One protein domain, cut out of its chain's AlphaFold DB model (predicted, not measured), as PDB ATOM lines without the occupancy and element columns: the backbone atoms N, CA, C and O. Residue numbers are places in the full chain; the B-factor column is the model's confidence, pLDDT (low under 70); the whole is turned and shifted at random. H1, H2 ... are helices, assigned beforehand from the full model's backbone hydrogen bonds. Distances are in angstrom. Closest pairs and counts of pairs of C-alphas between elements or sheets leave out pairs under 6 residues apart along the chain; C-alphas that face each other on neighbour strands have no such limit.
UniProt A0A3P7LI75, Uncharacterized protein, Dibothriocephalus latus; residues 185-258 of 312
ATOM      1  N   ASN A 185     239.971 255.724 123.036       82.25
ATOM      2  CA  ASN A 185     240.103 254.525 123.862       82.25
ATOM      3  C   ASN A 185     240.933 254.688 125.145       82.25
ATOM      4  O   ASN A 185     241.344 253.680 125.710       82.25
ATOM      5  N   TYR A 186     241.165 255.902 125.642       87.88
ATOM      6  CA  TYR A 186     241.841 256.066 126.927       87.88
ATOM      7  C   TYR A 186     240.917 255.702 128.106       87.88
ATOM      8  O   TYR A 186     239.767 256.149 128.114       87.88
ATOM      9  N   PRO A 187     241.368 254.897 129.087       92.38
ATOM     10  CA  PRO A 187     240.517 254.478 130.199       92.38
ATOM     11  C   PRO A 187     240.125 255.667 131.078       92.38
ATOM     12  O   PRO A 187     240.982 256.457 131.479       92.38
ATOM     13  N   HIS A 188     238.844 255.761 131.441       91.06
ATOM     14  CA  HIS A 188     238.345 256.828 132.314       91.06
ATOM     15  C   HIS A 188     239.066 256.845 133.675       91.06
ATOM     16  O   HIS A 188     239.460 257.906 134.160       91.06
ATOM     17  N   ASP A 189     239.326 255.669 134.254       93.25
ATOM     18  CA  ASP A 189     240.054 255.552 135.521       93.25
ATOM     19  C   ASP A 189     241.497 256.055 135.421       93.25
ATOM     20  O   ASP A 189     241.989 256.696 136.348       93.25
ATOM     21  N   ALA A 190     242.160 255.846 134.278       95.31
ATOM     22  CA  ALA A 190     243.500 256.374 134.046       95.31
ATOM     23  C   ALA A 190     243.492 257.911 133.961       95.31
ATOM     24  O   ALA A 190     244.386 258.551 134.510       95.31
ATOM     25  N   SER A 191     242.463 258.518 133.351       93.12
ATOM     26  CA  SER A 191     242.284 259.982 133.342       93.12
ATOM     27  C   SER A 191     242.077 260.551 134.743       93.12
ATOM     28  O   SER A 191     242.615 261.609 135.069       93.12
ATOM     29  N   ARG A 192     241.299 259.858 135.585       96.50
ATOM     30  CA  ARG A 192     241.075 260.268 136.978       96.50
ATOM     31  C   ARG A 192     242.385 260.265 137.769       96.50
ATOM     32  O   ARG A 192     242.678 261.242 138.449       96.50
ATOM     33  N   LEU A 193     243.177 259.200 137.640       97.12
ATOM     34  CA  LEU A 193     244.471 259.071 138.317       97.12
ATOM     35  C   LEU A 193     245.505 260.093 137.824       97.12
ATOM     36  O   LEU A 193     246.294 260.598 138.618       97.12
ATOM     37  N   GLU A 194     245.503 260.429 136.529       96.12
ATOM     38  CA  GLU A 194     246.346 261.509 135.999       96.12
ATOM     39  C   GLU A 194     246.014 262.857 136.639       96.12
ATOM     40  O   GLU A 194     246.931 263.582 137.018       96.12
ATOM     41  N   ARG A 195     244.724 263.165 136.808       95.50
ATOM     42  CA  ARG A 195     244.291 264.403 137.463       95.50
ATOM     43  C   ARG A 195     244.744 264.455 138.921       95.50
ATOM     44  O   ARG A 195     245.341 265.445 139.318       95.50
ATOM     45  N   GLU A 196     244.549 263.372 139.676       97.06
ATOM     46  CA  GLU A 196     245.016 263.280 141.069       97.06
ATOM     47  C   GLU A 196     246.536 263.479 141.167       97.06
ATOM     48  O   GLU A 196     247.032 264.226 142.010       97.06
ATOM     49  N   ARG A 197     247.294 262.857 140.258       97.62
ATOM     50  CA  ARG A 197     248.747 263.028 140.187       97.62
ATOM     51  C   ARG A 197     249.126 264.480 139.917       97.62
ATOM     52  O   ARG A 197     250.063 264.984 140.532       97.62
ATOM     53  N   ASP A 198     248.443 265.134 138.988       95.75
ATOM     54  CA  ASP A 198     248.745 266.512 138.607       95.75
ATOM     55  C   ASP A 198     248.368 267.501 139.726       95.75
ATOM     56  O   ASP A 198     249.122 268.437 139.986       95.75
ATOM     57  N   GLU A 199     247.295 267.236 140.476       97.00
ATOM     58  CA  GLU A 199     246.927 267.971 141.697       97.00
ATOM     59  C   GLU A 199     247.950 267.804 142.832       97.00
ATOM     60  O   GLU A 199     248.167 268.729 143.618       97.00
ATOM     61  N   ILE A 200     248.572 266.628 142.961       97.06
ATOM     62  CA  ILE A 200     249.658 266.409 143.927       97.06
ATOM     63  C   ILE A 200     250.912 267.154 143.475       97.06
ATOM     64  O   ILE A 200     251.454 267.931 144.253       97.06
ATOM     65  N   ARG A 201     251.317 267.016 142.205       96.12
ATOM     66  CA  ARG A 201     252.483 267.723 141.645       96.12
ATOM     67  C   ARG A 201     252.377 269.240 141.750       96.12
ATOM     68  O   ARG A 201     253.396 269.901 141.916       96.12
ATOM     69  N   ALA A 202     251.167 269.782 141.623       95.56
ATOM     70  CA  ALA A 202     250.917 271.212 141.772       95.56
ATOM     71  C   ALA A 202     251.163 271.707 143.208       95.56
ATOM     72  O   ALA A 202     251.511 272.869 143.394       95.56
ATOM     73  N   ARG A 203     250.989 270.837 144.212       96.19
ATOM     74  CA  ARG A 203     251.226 271.145 145.630       96.19
ATOM     75  C   ARG A 203     252.661 270.850 146.053       96.19
ATOM     76  O   ARG A 203     253.279 271.681 146.707       96.19
ATOM     77  N   ASP A 204     253.175 269.686 145.675       95.69
ATOM     78  CA  ASP A 204     254.544 269.253 145.931       95.69
ATOM     79  C   ASP A 204     255.046 268.376 144.775       95.69
ATOM     80  O   ASP A 204     254.531 267.290 144.497       95.69
ATOM     81  N   ALA A 205     256.081 268.857 144.090       94.00
ATOM     82  CA  ALA A 205     256.677 268.160 142.959       94.00
ATOM     83  C   ALA A 205     257.452 266.893 143.366       94.00
ATOM     84  O   ALA A 205     257.640 266.014 142.522       94.00
ATOM     85  N   ASN A 206     257.894 266.792 144.626       95.69
ATOM     86  CA  ASN A 206     258.733 265.701 145.131       95.69
ATOM     87  C   ASN A 206     257.958 264.673 145.973       95.69
ATOM     88  O   ASN A 206     258.578 263.802 146.586       95.69
ATOM     89  N   ASP A 207     256.623 264.739 145.996       96.56
ATOM     90  CA  ASP A 207     255.794 263.799 146.754       96.56
ATOM     91  C   ASP A 207     255.993 262.350 146.235       96.56
ATOM     92  O   ASP A 207     255.791 262.082 145.040       96.56
ATOM     93  N   PRO A 208     256.357 261.379 147.100       96.38
ATOM     94  CA  PRO A 208     256.573 259.986 146.702       96.38
ATOM     95  C   PRO A 208     255.334 259.327 146.071       96.38
ATOM     96  O   PRO A 208     255.473 258.445 145.216       96.38
ATOM     97  N   ARG A 209     254.121 259.789 146.402       97.00
ATOM     98  CA  ARG A 209     252.852 259.289 145.842       97.00
ATOM     99  C   ARG A 209     252.741 259.514 144.338       97.00
ATOM    100  O   ARG A 209     252.024 258.783 143.657       97.00
ATOM    101  N   VAL A 210     253.470 260.486 143.782       96.88
ATOM    102  CA  VAL A 210     253.531 260.705 142.327       96.88
ATOM    103  C   VAL A 210     254.092 259.470 141.615       96.88
ATOM    104  O   VAL A 210     253.620 259.112 140.532       96.88
ATOM    105  N   GLY A 211     255.081 258.802 142.219       96.25
ATOM    106  CA  GLY A 211     255.646 257.557 141.700       96.25
ATOM    107  C   GLY A 211     254.623 256.422 141.692       96.25
ATOM    108  O   GLY A 211     254.455 255.746 140.676       96.25
ATOM    109  N   GLU A 212     253.884 256.270 142.791       97.12
ATOM    110  CA  GLU A 212     252.830 255.260 142.935       97.12
ATOM    111  C   GLU A 212     251.700 255.467 141.918       97.12
ATOM    112  O   GLU A 212     251.309 254.526 141.221       97.12
ATOM    113  N   LEU A 213     251.233 256.709 141.757       97.50
ATOM    114  CA  LEU A 213     250.191 257.057 140.790       97.50
ATOM    115  C   LEU A 213     250.631 256.792 139.348       97.50
ATOM    116  O   LEU A 213     249.846 256.267 138.564       97.50
ATOM    117  N   ASN A 214     251.888 257.068 138.989       97.25
ATOM    118  CA  ASN A 214     252.411 256.713 137.664       97.25
ATOM    119  C   ASN A 214     252.401 255.195 137.423       97.25
ATOM    120  O   ASN A 214     252.053 254.742 136.326       97.25
ATOM    121  N   GLY A 215     252.755 254.409 138.445       97.06
ATOM    122  CA  GLY A 215     252.652 252.952 138.407       97.06
ATOM    123  C   GLY A 215     251.209 252.494 138.192       97.06
ATOM    124  O   GLY A 215     250.943 251.673 137.309       97.06
ATOM    125  N   LEU A 216     250.267 253.078 138.935       97.56
ATOM    126  CA  LEU A 216     248.850 252.736 138.850       97.56
ATOM    127  C   LEU A 216     248.233 253.132 137.502       97.56
ATOM    128  O   LEU A 216     247.571 252.303 136.888       97.56
ATOM    129  N   ILE A 217     248.521 254.332 136.985       96.88
ATOM    130  CA  ILE A 217     248.097 254.780 135.645       96.88
ATOM    131  C   ILE A 217     248.570 253.782 134.584       96.88
ATOM    132  O   ILE A 217     247.784 253.324 133.753       96.88
ATOM    133  N   THR A 218     249.849 253.398 134.637       95.44
ATOM    134  CA  THR A 218     250.434 252.440 133.689       95.44
ATOM    135  C   THR A 218     249.740 251.083 133.774       95.44
ATOM    136  O   THR A 218     249.406 250.493 132.743       95.44
ATOM    137  N   LYS A 219     249.483 250.601 134.995       96.56
ATOM    138  CA  LYS A 219     248.752 249.357 135.240       96.56
ATOM    139  C   LYS A 219     247.333 249.424 134.670       96.56
ATOM    140  O   LYS A 219     246.990 248.579 133.855       96.56
ATOM    141  N   THR A 220     246.553 250.455 134.999       96.56
ATOM    142  CA  THR A 220     245.173 250.637 134.520       96.56
ATOM    143  C   THR A 220     245.090 250.683 132.994       96.56
ATOM    144  O   THR A 220     244.226 250.042 132.403       96.56
ATOM    145  N   ILE A 221     246.013 251.387 132.331       93.12
ATOM    146  CA  ILE A 221     246.082 251.418 130.862       93.12
ATOM    147  C   ILE A 221     246.363 250.025 130.291       93.12
ATOM    148  O   ILE A 221     245.786 249.647 129.271       93.12
ATOM    149  N   ASN A 222     247.271 249.269 130.904       91.19
ATOM    150  CA  ASN A 222     247.618 247.933 130.432       91.19
ATOM    151  C   ASN A 222     246.498 246.919 130.687       91.19
ATOM    152  O   ASN A 222     246.232 246.096 129.810       91.19
ATOM    153  N   ASP A 223     245.815 247.015 131.826       92.44
ATOM    154  CA  ASP A 223     244.679 246.165 132.180       92.44
ATOM    155  C   ASP A 223     243.499 246.401 131.229       92.44
ATOM    156  O   ASP A 223     242.947 245.440 130.696       92.44
ATOM    157  N   ASP A 224     243.171 247.658 130.915       92.81
ATOM    158  CA  ASP A 224     242.136 248.008 129.933       92.81
ATOM    159  C   ASP A 224     242.500 247.529 128.515       92.81
ATOM    160  O   ASP A 224     241.680 246.918 127.823       92.81
ATOM    161  N   LYS A 225     243.762 247.703 128.091       88.06
ATOM    162  CA  LYS A 225     244.254 247.142 126.819       88.06
ATOM    163  C   LYS A 225     244.108 245.621 126.775       88.06
ATOM    164  O   LYS A 225     243.746 245.077 125.731       88.06
ATOM    165  N   LEU A 226     244.413 244.936 127.876       90.19
ATOM    166  CA  LEU A 226     244.298 243.485 127.987       90.19
ATOM    167  C   LEU A 226     242.831 243.035 127.995       90.19
ATOM    168  O   LEU A 226     242.505 242.009 127.403       90.19
ATOM    169  N   GLN A 227     241.945 243.804 128.621       90.94
ATOM    170  CA  GLN A 227     240.516 243.523 128.652       90.94
ATOM    171  C   GLN A 227     239.893 243.628 127.259       90.94
ATOM    172  O   GLN A 227     239.317 242.658 126.775       90.94
ATOM    173  N   ARG A 228     240.134 244.729 126.543       87.00
ATOM    174  CA  ARG A 228     239.688 244.880 125.144       87.00
ATOM    175  C   ARG A 228     240.288 243.832 124.222       87.00
ATOM    176  O   ARG A 228     239.713 243.484 123.192       87.00
ATOM    177  N   TRP A 229     241.491 243.367 124.550       84.94
ATOM    178  CA  TRP A 229     242.106 242.261 123.838       84.94
ATOM    179  C   TRP A 229     241.332 240.960 124.047       84.94
ATOM    180  O   TRP A 229     241.062 240.283 123.059       84.94
ATOM    181  N   ARG A 230     240.956 240.633 125.291       87.56
ATOM    182  CA  ARG A 230     240.130 239.455 125.592       87.56
ATOM    183  C   ARG A 230     238.801 239.518 124.854       87.56
ATOM    184  O   ARG A 230     238.513 238.596 124.106       87.56
ATOM    185  N   GLU A 231     238.091 240.638 124.958       89.81
ATOM    186  CA  GLU A 231     236.818 240.868 124.256       89.81
ATOM    187  C   GLU A 231     236.969 240.649 122.747       89.81
ATOM    188  O   GLU A 231     236.249 239.866 122.135       89.81
ATOM    189  N   ARG A 232     238.005 241.240 122.138       83.81
ATOM    190  CA  ARG A 232     238.268 241.065 120.706       83.81
ATOM    191  C   ARG A 232     238.592 239.622 120.318       83.81
ATOM    192  O   ARG A 232     238.334 239.245 119.180       83.81
ATOM    193  N   VAL A 233     239.247 238.860 121.191       83.75
ATOM    194  CA  VAL A 233     239.595 237.455 120.943       83.75
ATOM    195  C   VAL A 233     238.375 236.554 121.108       83.75
ATOM    196  O   VAL A 233     238.212 235.642 120.303       83.75
ATOM    197  N   GLU A 234     237.525 236.825 122.096       84.19
ATOM    198  CA  GLU A 234     236.263 236.111 122.323       84.19
ATOM    199  C   GLU A 234     235.289 236.309 121.155       84.19
ATOM    200  O   GLU A 234     234.715 235.337 120.664       84.19
ATOM    201  N   ASP A 235     235.201 237.529 120.622       79.69
ATOM    202  CA  ASP A 235     234.370 237.844 119.455       79.69
ATOM    203  C   ASP A 235     234.914 237.254 118.139       79.69
ATOM    204  O   ASP A 235     234.230 237.229 117.108       79.69
ATOM    205  N   PHE A 236     236.171 236.796 118.122       80.06
ATOM    206  CA  PHE A 236     236.817 236.360 116.895       80.06
ATOM    207  C   PHE A 236     236.512 234.894 116.569       80.06
ATOM    208  O   PHE A 236     237.063 233.959 117.148       80.06
ATOM    209  N   ASN A 237     235.706 234.673 115.531       76.44
ATOM    210  CA  ASN A 237     235.445 233.336 115.004       76.44
ATOM    211  C   ASN A 237     236.670 232.761 114.262       76.44
ATOM    212  O   ASN A 237     236.803 232.872 113.040       76.44
ATOM    213  N   PHE A 238     237.542 232.060 114.993       68.62
ATOM    214  CA  PHE A 238     238.748 231.402 114.461       68.62
ATOM    215  C   PHE A 238     238.479 230.339 113.382       68.62
ATOM    216  O   PHE A 238     239.397 229.922 112.675       68.62
ATOM    217  N   ARG A 239     237.226 229.890 113.238       67.31
ATOM    218  CA  ARG A 239     236.849 228.703 112.457       67.31
ATOM    219  C   ARG A 239     236.680 228.943 110.947       67.31
ATOM    220  O   ARG A 239     236.455 227.976 110.227       67.31
ATOM    221  N   GLY A 240     236.787 230.184 110.455       66.94
ATOM    222  CA  GLY A 240     236.429 230.523 109.062       66.94
ATOM    223  C   GLY A 240     237.493 231.207 108.195       66.94
ATOM    224  O   GLY A 240     237.355 231.207 106.976       66.94
ATOM    225  N   SER A 241     238.554 231.796 108.763       76.44
ATOM    226  CA  SER A 241     239.545 232.533 107.959       76.44
ATOM    227  C   SER A 241     240.916 232.597 108.627       76.44
ATOM    228  O   SER A 241     241.196 233.467 109.451       76.44
ATOM    229  N   SER A 242     241.816 231.702 108.213       77.75
ATOM    230  CA  SER A 242     243.222 231.710 108.637       77.75
ATOM    231  C   SER A 242     243.905 233.049 108.330       77.75
ATOM    232  O   SER A 242     244.693 233.541 109.135       77.75
ATOM    233  N   ALA A 243     243.558 233.692 107.211       80.88
ATOM    234  CA  ALA A 243     244.065 235.013 106.845       80.88
ATOM    235  C   ALA A 243     243.651 236.101 107.849       80.88
ATOM    236  O   ALA A 243     244.477 236.941 108.219       80.88
ATOM    237  N   ALA A 244     242.403 236.072 108.323       77.81
ATOM    238  CA  ALA A 244     241.915 237.006 109.329       77.81
ATOM    239  C   ALA A 244     242.585 236.754 110.694       77.81
ATOM    240  O   ALA A 244     243.025 237.709 111.333       77.81
ATOM    241  N   THR A 245     242.782 235.488 111.082       79.50
ATOM    242  CA  THR A 245     243.540 235.110 112.288       79.50
ATOM    243  C   THR A 245     244.982 235.626 112.235       79.50
ATOM    244  O   THR A 245     245.463 236.250 113.180       79.50
ATOM    245  N   TRP A 246     245.675 235.454 111.105       79.25
ATOM    246  CA  TRP A 246     247.038 235.970 110.923       79.25
ATOM    247  C   TRP A 246     247.101 237.500 110.860       79.25
ATOM    248  O   TRP A 246     248.112 238.089 111.253       79.25
ATOM    249  N   LYS A 247     246.053 238.167 110.362       82.38
ATOM    250  CA  LYS A 247     245.943 239.635 110.382       82.38
ATOM    251  C   LYS A 247     245.760 240.144 111.811       82.38
ATOM    252  O   LYS A 247     246.446 241.091 112.195       82.38
ATOM    253  N   LEU A 248     244.914 239.484 112.604       79.94
ATOM    254  CA  LEU A 248     244.762 239.755 114.032       79.94
ATOM    255  C   LEU A 248     246.113 239.585 114.741       79.94
ATOM    256  O   LEU A 248     246.614 240.547 115.309       79.94
ATOM    257  N   LEU A 249     246.778 238.437 114.588       78.69
ATOM    258  CA  LEU A 249     248.083 238.152 115.203       78.69
ATOM    259  C   LEU A 249     249.178 239.177 114.839       78.69
ATOM    260  O   LEU A 249     249.984 239.575 115.685       78.69
ATOM    261  N   ARG A 250     249.200 239.651 113.587       77.25
ATOM    262  CA  ARG A 250     250.123 240.710 113.142       77.25
ATOM    263  C   ARG A 250     249.809 242.064 113.772       77.25
ATOM    264  O   ARG A 250     250.725 242.774 114.177       77.25
ATOM    265  N   ASN A 251     248.533 242.416 113.890       73.94
ATOM    266  CA  ASN A 251     248.130 243.630 114.597       73.94
ATOM    267  C   ASN A 251     248.478 243.557 116.095       73.94
ATOM    268  O   ASN A 251     248.778 244.586 116.685       73.94
ATOM    269  N   LEU A 252     248.511 242.357 116.687       65.69
ATOM    270  CA  LEU A 252     248.919 242.139 118.081       65.69
ATOM    271  C   LEU A 252     250.433 242.279 118.309       65.69
ATOM    272  O   LEU A 252     250.865 242.731 119.367       65.69
ATOM    273  N   THR A 253     251.252 241.893 117.330       58.53
ATOM    274  CA  THR A 253     252.721 241.907 117.453       58.53
ATOM    275  C   THR A 253     253.337 243.273 117.147       58.53
ATOM    276  O   THR A 253     254.346 243.626 117.754       58.53
ATOM    277  N   LYS A 254     252.709 244.089 116.287       57.00
ATOM    278  CA  LYS A 254     253.184 245.451 115.975       57.00
ATOM    279  C   LYS A 254     253.185 246.391 117.187       57.00
ATOM    280  O   LYS A 254     254.085 247.215 117.306       57.00
ATOM    281  N   THR A 255     252.230 246.252 118.104       49.31
ATOM    282  CA  THR A 255     252.088 247.133 119.280       49.31
ATOM    283  C   THR A 255     253.057 246.806 120.419       49.31
ATOM    284  O   THR A 255     253.296 247.659 121.266       49.31
ATOM    285  N   ARG A 256     253.621 245.588 120.463       43.22
ATOM    286  CA  ARG A 256     254.603 245.174 121.488       43.22
ATOM    287  C   ARG A 256     256.050 245.522 121.133       43.22
ATOM    288  O   ARG A 256     256.894 245.540 122.020       43.22
ATOM    289  N   LEU A 257     256.350 245.789 119.860       39.44
ATOM    290  CA  LEU A 257     257.732 245.946 119.395       39.44
ATOM    291  C   LEU A 257     258.290 247.374 119.504       39.44
ATOM    292  O   LEU A 257     259.473 247.572 119.260       39.44
ATOM    293  N   THR A 258     257.479 248.368 119.876       39.09
ATOM    294  CA  THR A 258     257.930 249.768 119.979       39.09
ATOM    295  C   THR A 258     258.708 250.079 121.261       39.09
ATOM    296  O   THR A 258     259.325 251.134 121.336       39.09
TER     297      THR A 258
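This is residues 185 to 258 of the 312 residues of an uncharacterized protein of Dibothriocephalus latus (UniProt A0A3P7LI75). A long helix, H2, makes the spine of a stretched zigzag of three helices: H1 lies side by side with H2 along its first half in a helical hairpin, and beyond the other end of H2 the chain folds back into the shorter H3. H3 runs the same general way as H1 but keeps a gap from both other helices, and residues 238 to 243 at its turn and 253 to 258 at the last end stick out. The printed part has 74 residues, with three named helices in the order H1, H2, H3 and no named strand, and its class is all helix. The whole is extended, with a radius of gyration of the C-alphas of 17.6 A, and its outline is a rod spanning 56 by 22 by 15 A.

H2, residues 209 to 234, is the longest helix by residues. H1, residues 188 to 203, touches H2, with 17 pairs of C-alphas within 8 A. H2 touches H1 with residues 209 to 221 alone. The closest C-alphas of the two are those of Ala 190 and Ile 217, 5.1 A apart. H1 and H2 form a helical hairpin, running opposite ways at a shallow tilt of 10 degrees, and their centres are 15.8 A apart. H3, residues 242 to 254, touches no helix. H2 and H3 are apart, with no C-alpha of the one within 8 A of the other. H1 and H3 are apart too. In H2 and H3 every O i to N i+4 pair is within hydrogen-bond range, and in H1 11 of 12 are.

H2 has 26 residues, from Arg 209 to Glu 234, and measures 37.0 A from first to last C-alpha. Its first C-alpha is at (252.852, 259.289, 145.842) and its last at (236.263, 236.111, 122.323). H1 has 16 residues and measures 23.4 A, beginning with C-alpha 188 at (238.345, 256.828, 132.314). H3 has 13 residues and measures 18.5 A, ending with C-alpha 254 at (253.184, 245.451, 115.975).

The two C-alphas farthest apart are those of Arg 203 and Gly 240, at 56.6 A. The C-alphas of the first and last printed residues, Asn 185 and Thr 258, are 18.9 A apart. Without the stretches that stand free, residues 238 to 243 and 253 to 258, the body has 62 residues and spans 51 by 18 by 12 A. The printed part has no cut. The link from H1 to H2, with 5 residues between them, is tight, and the link from H2 to H3, with 7, is short. The mean pLDDT of the printed part is 85.5, and the model's confidence is low, under 70, at residues 238 to 240 and 252 to 258.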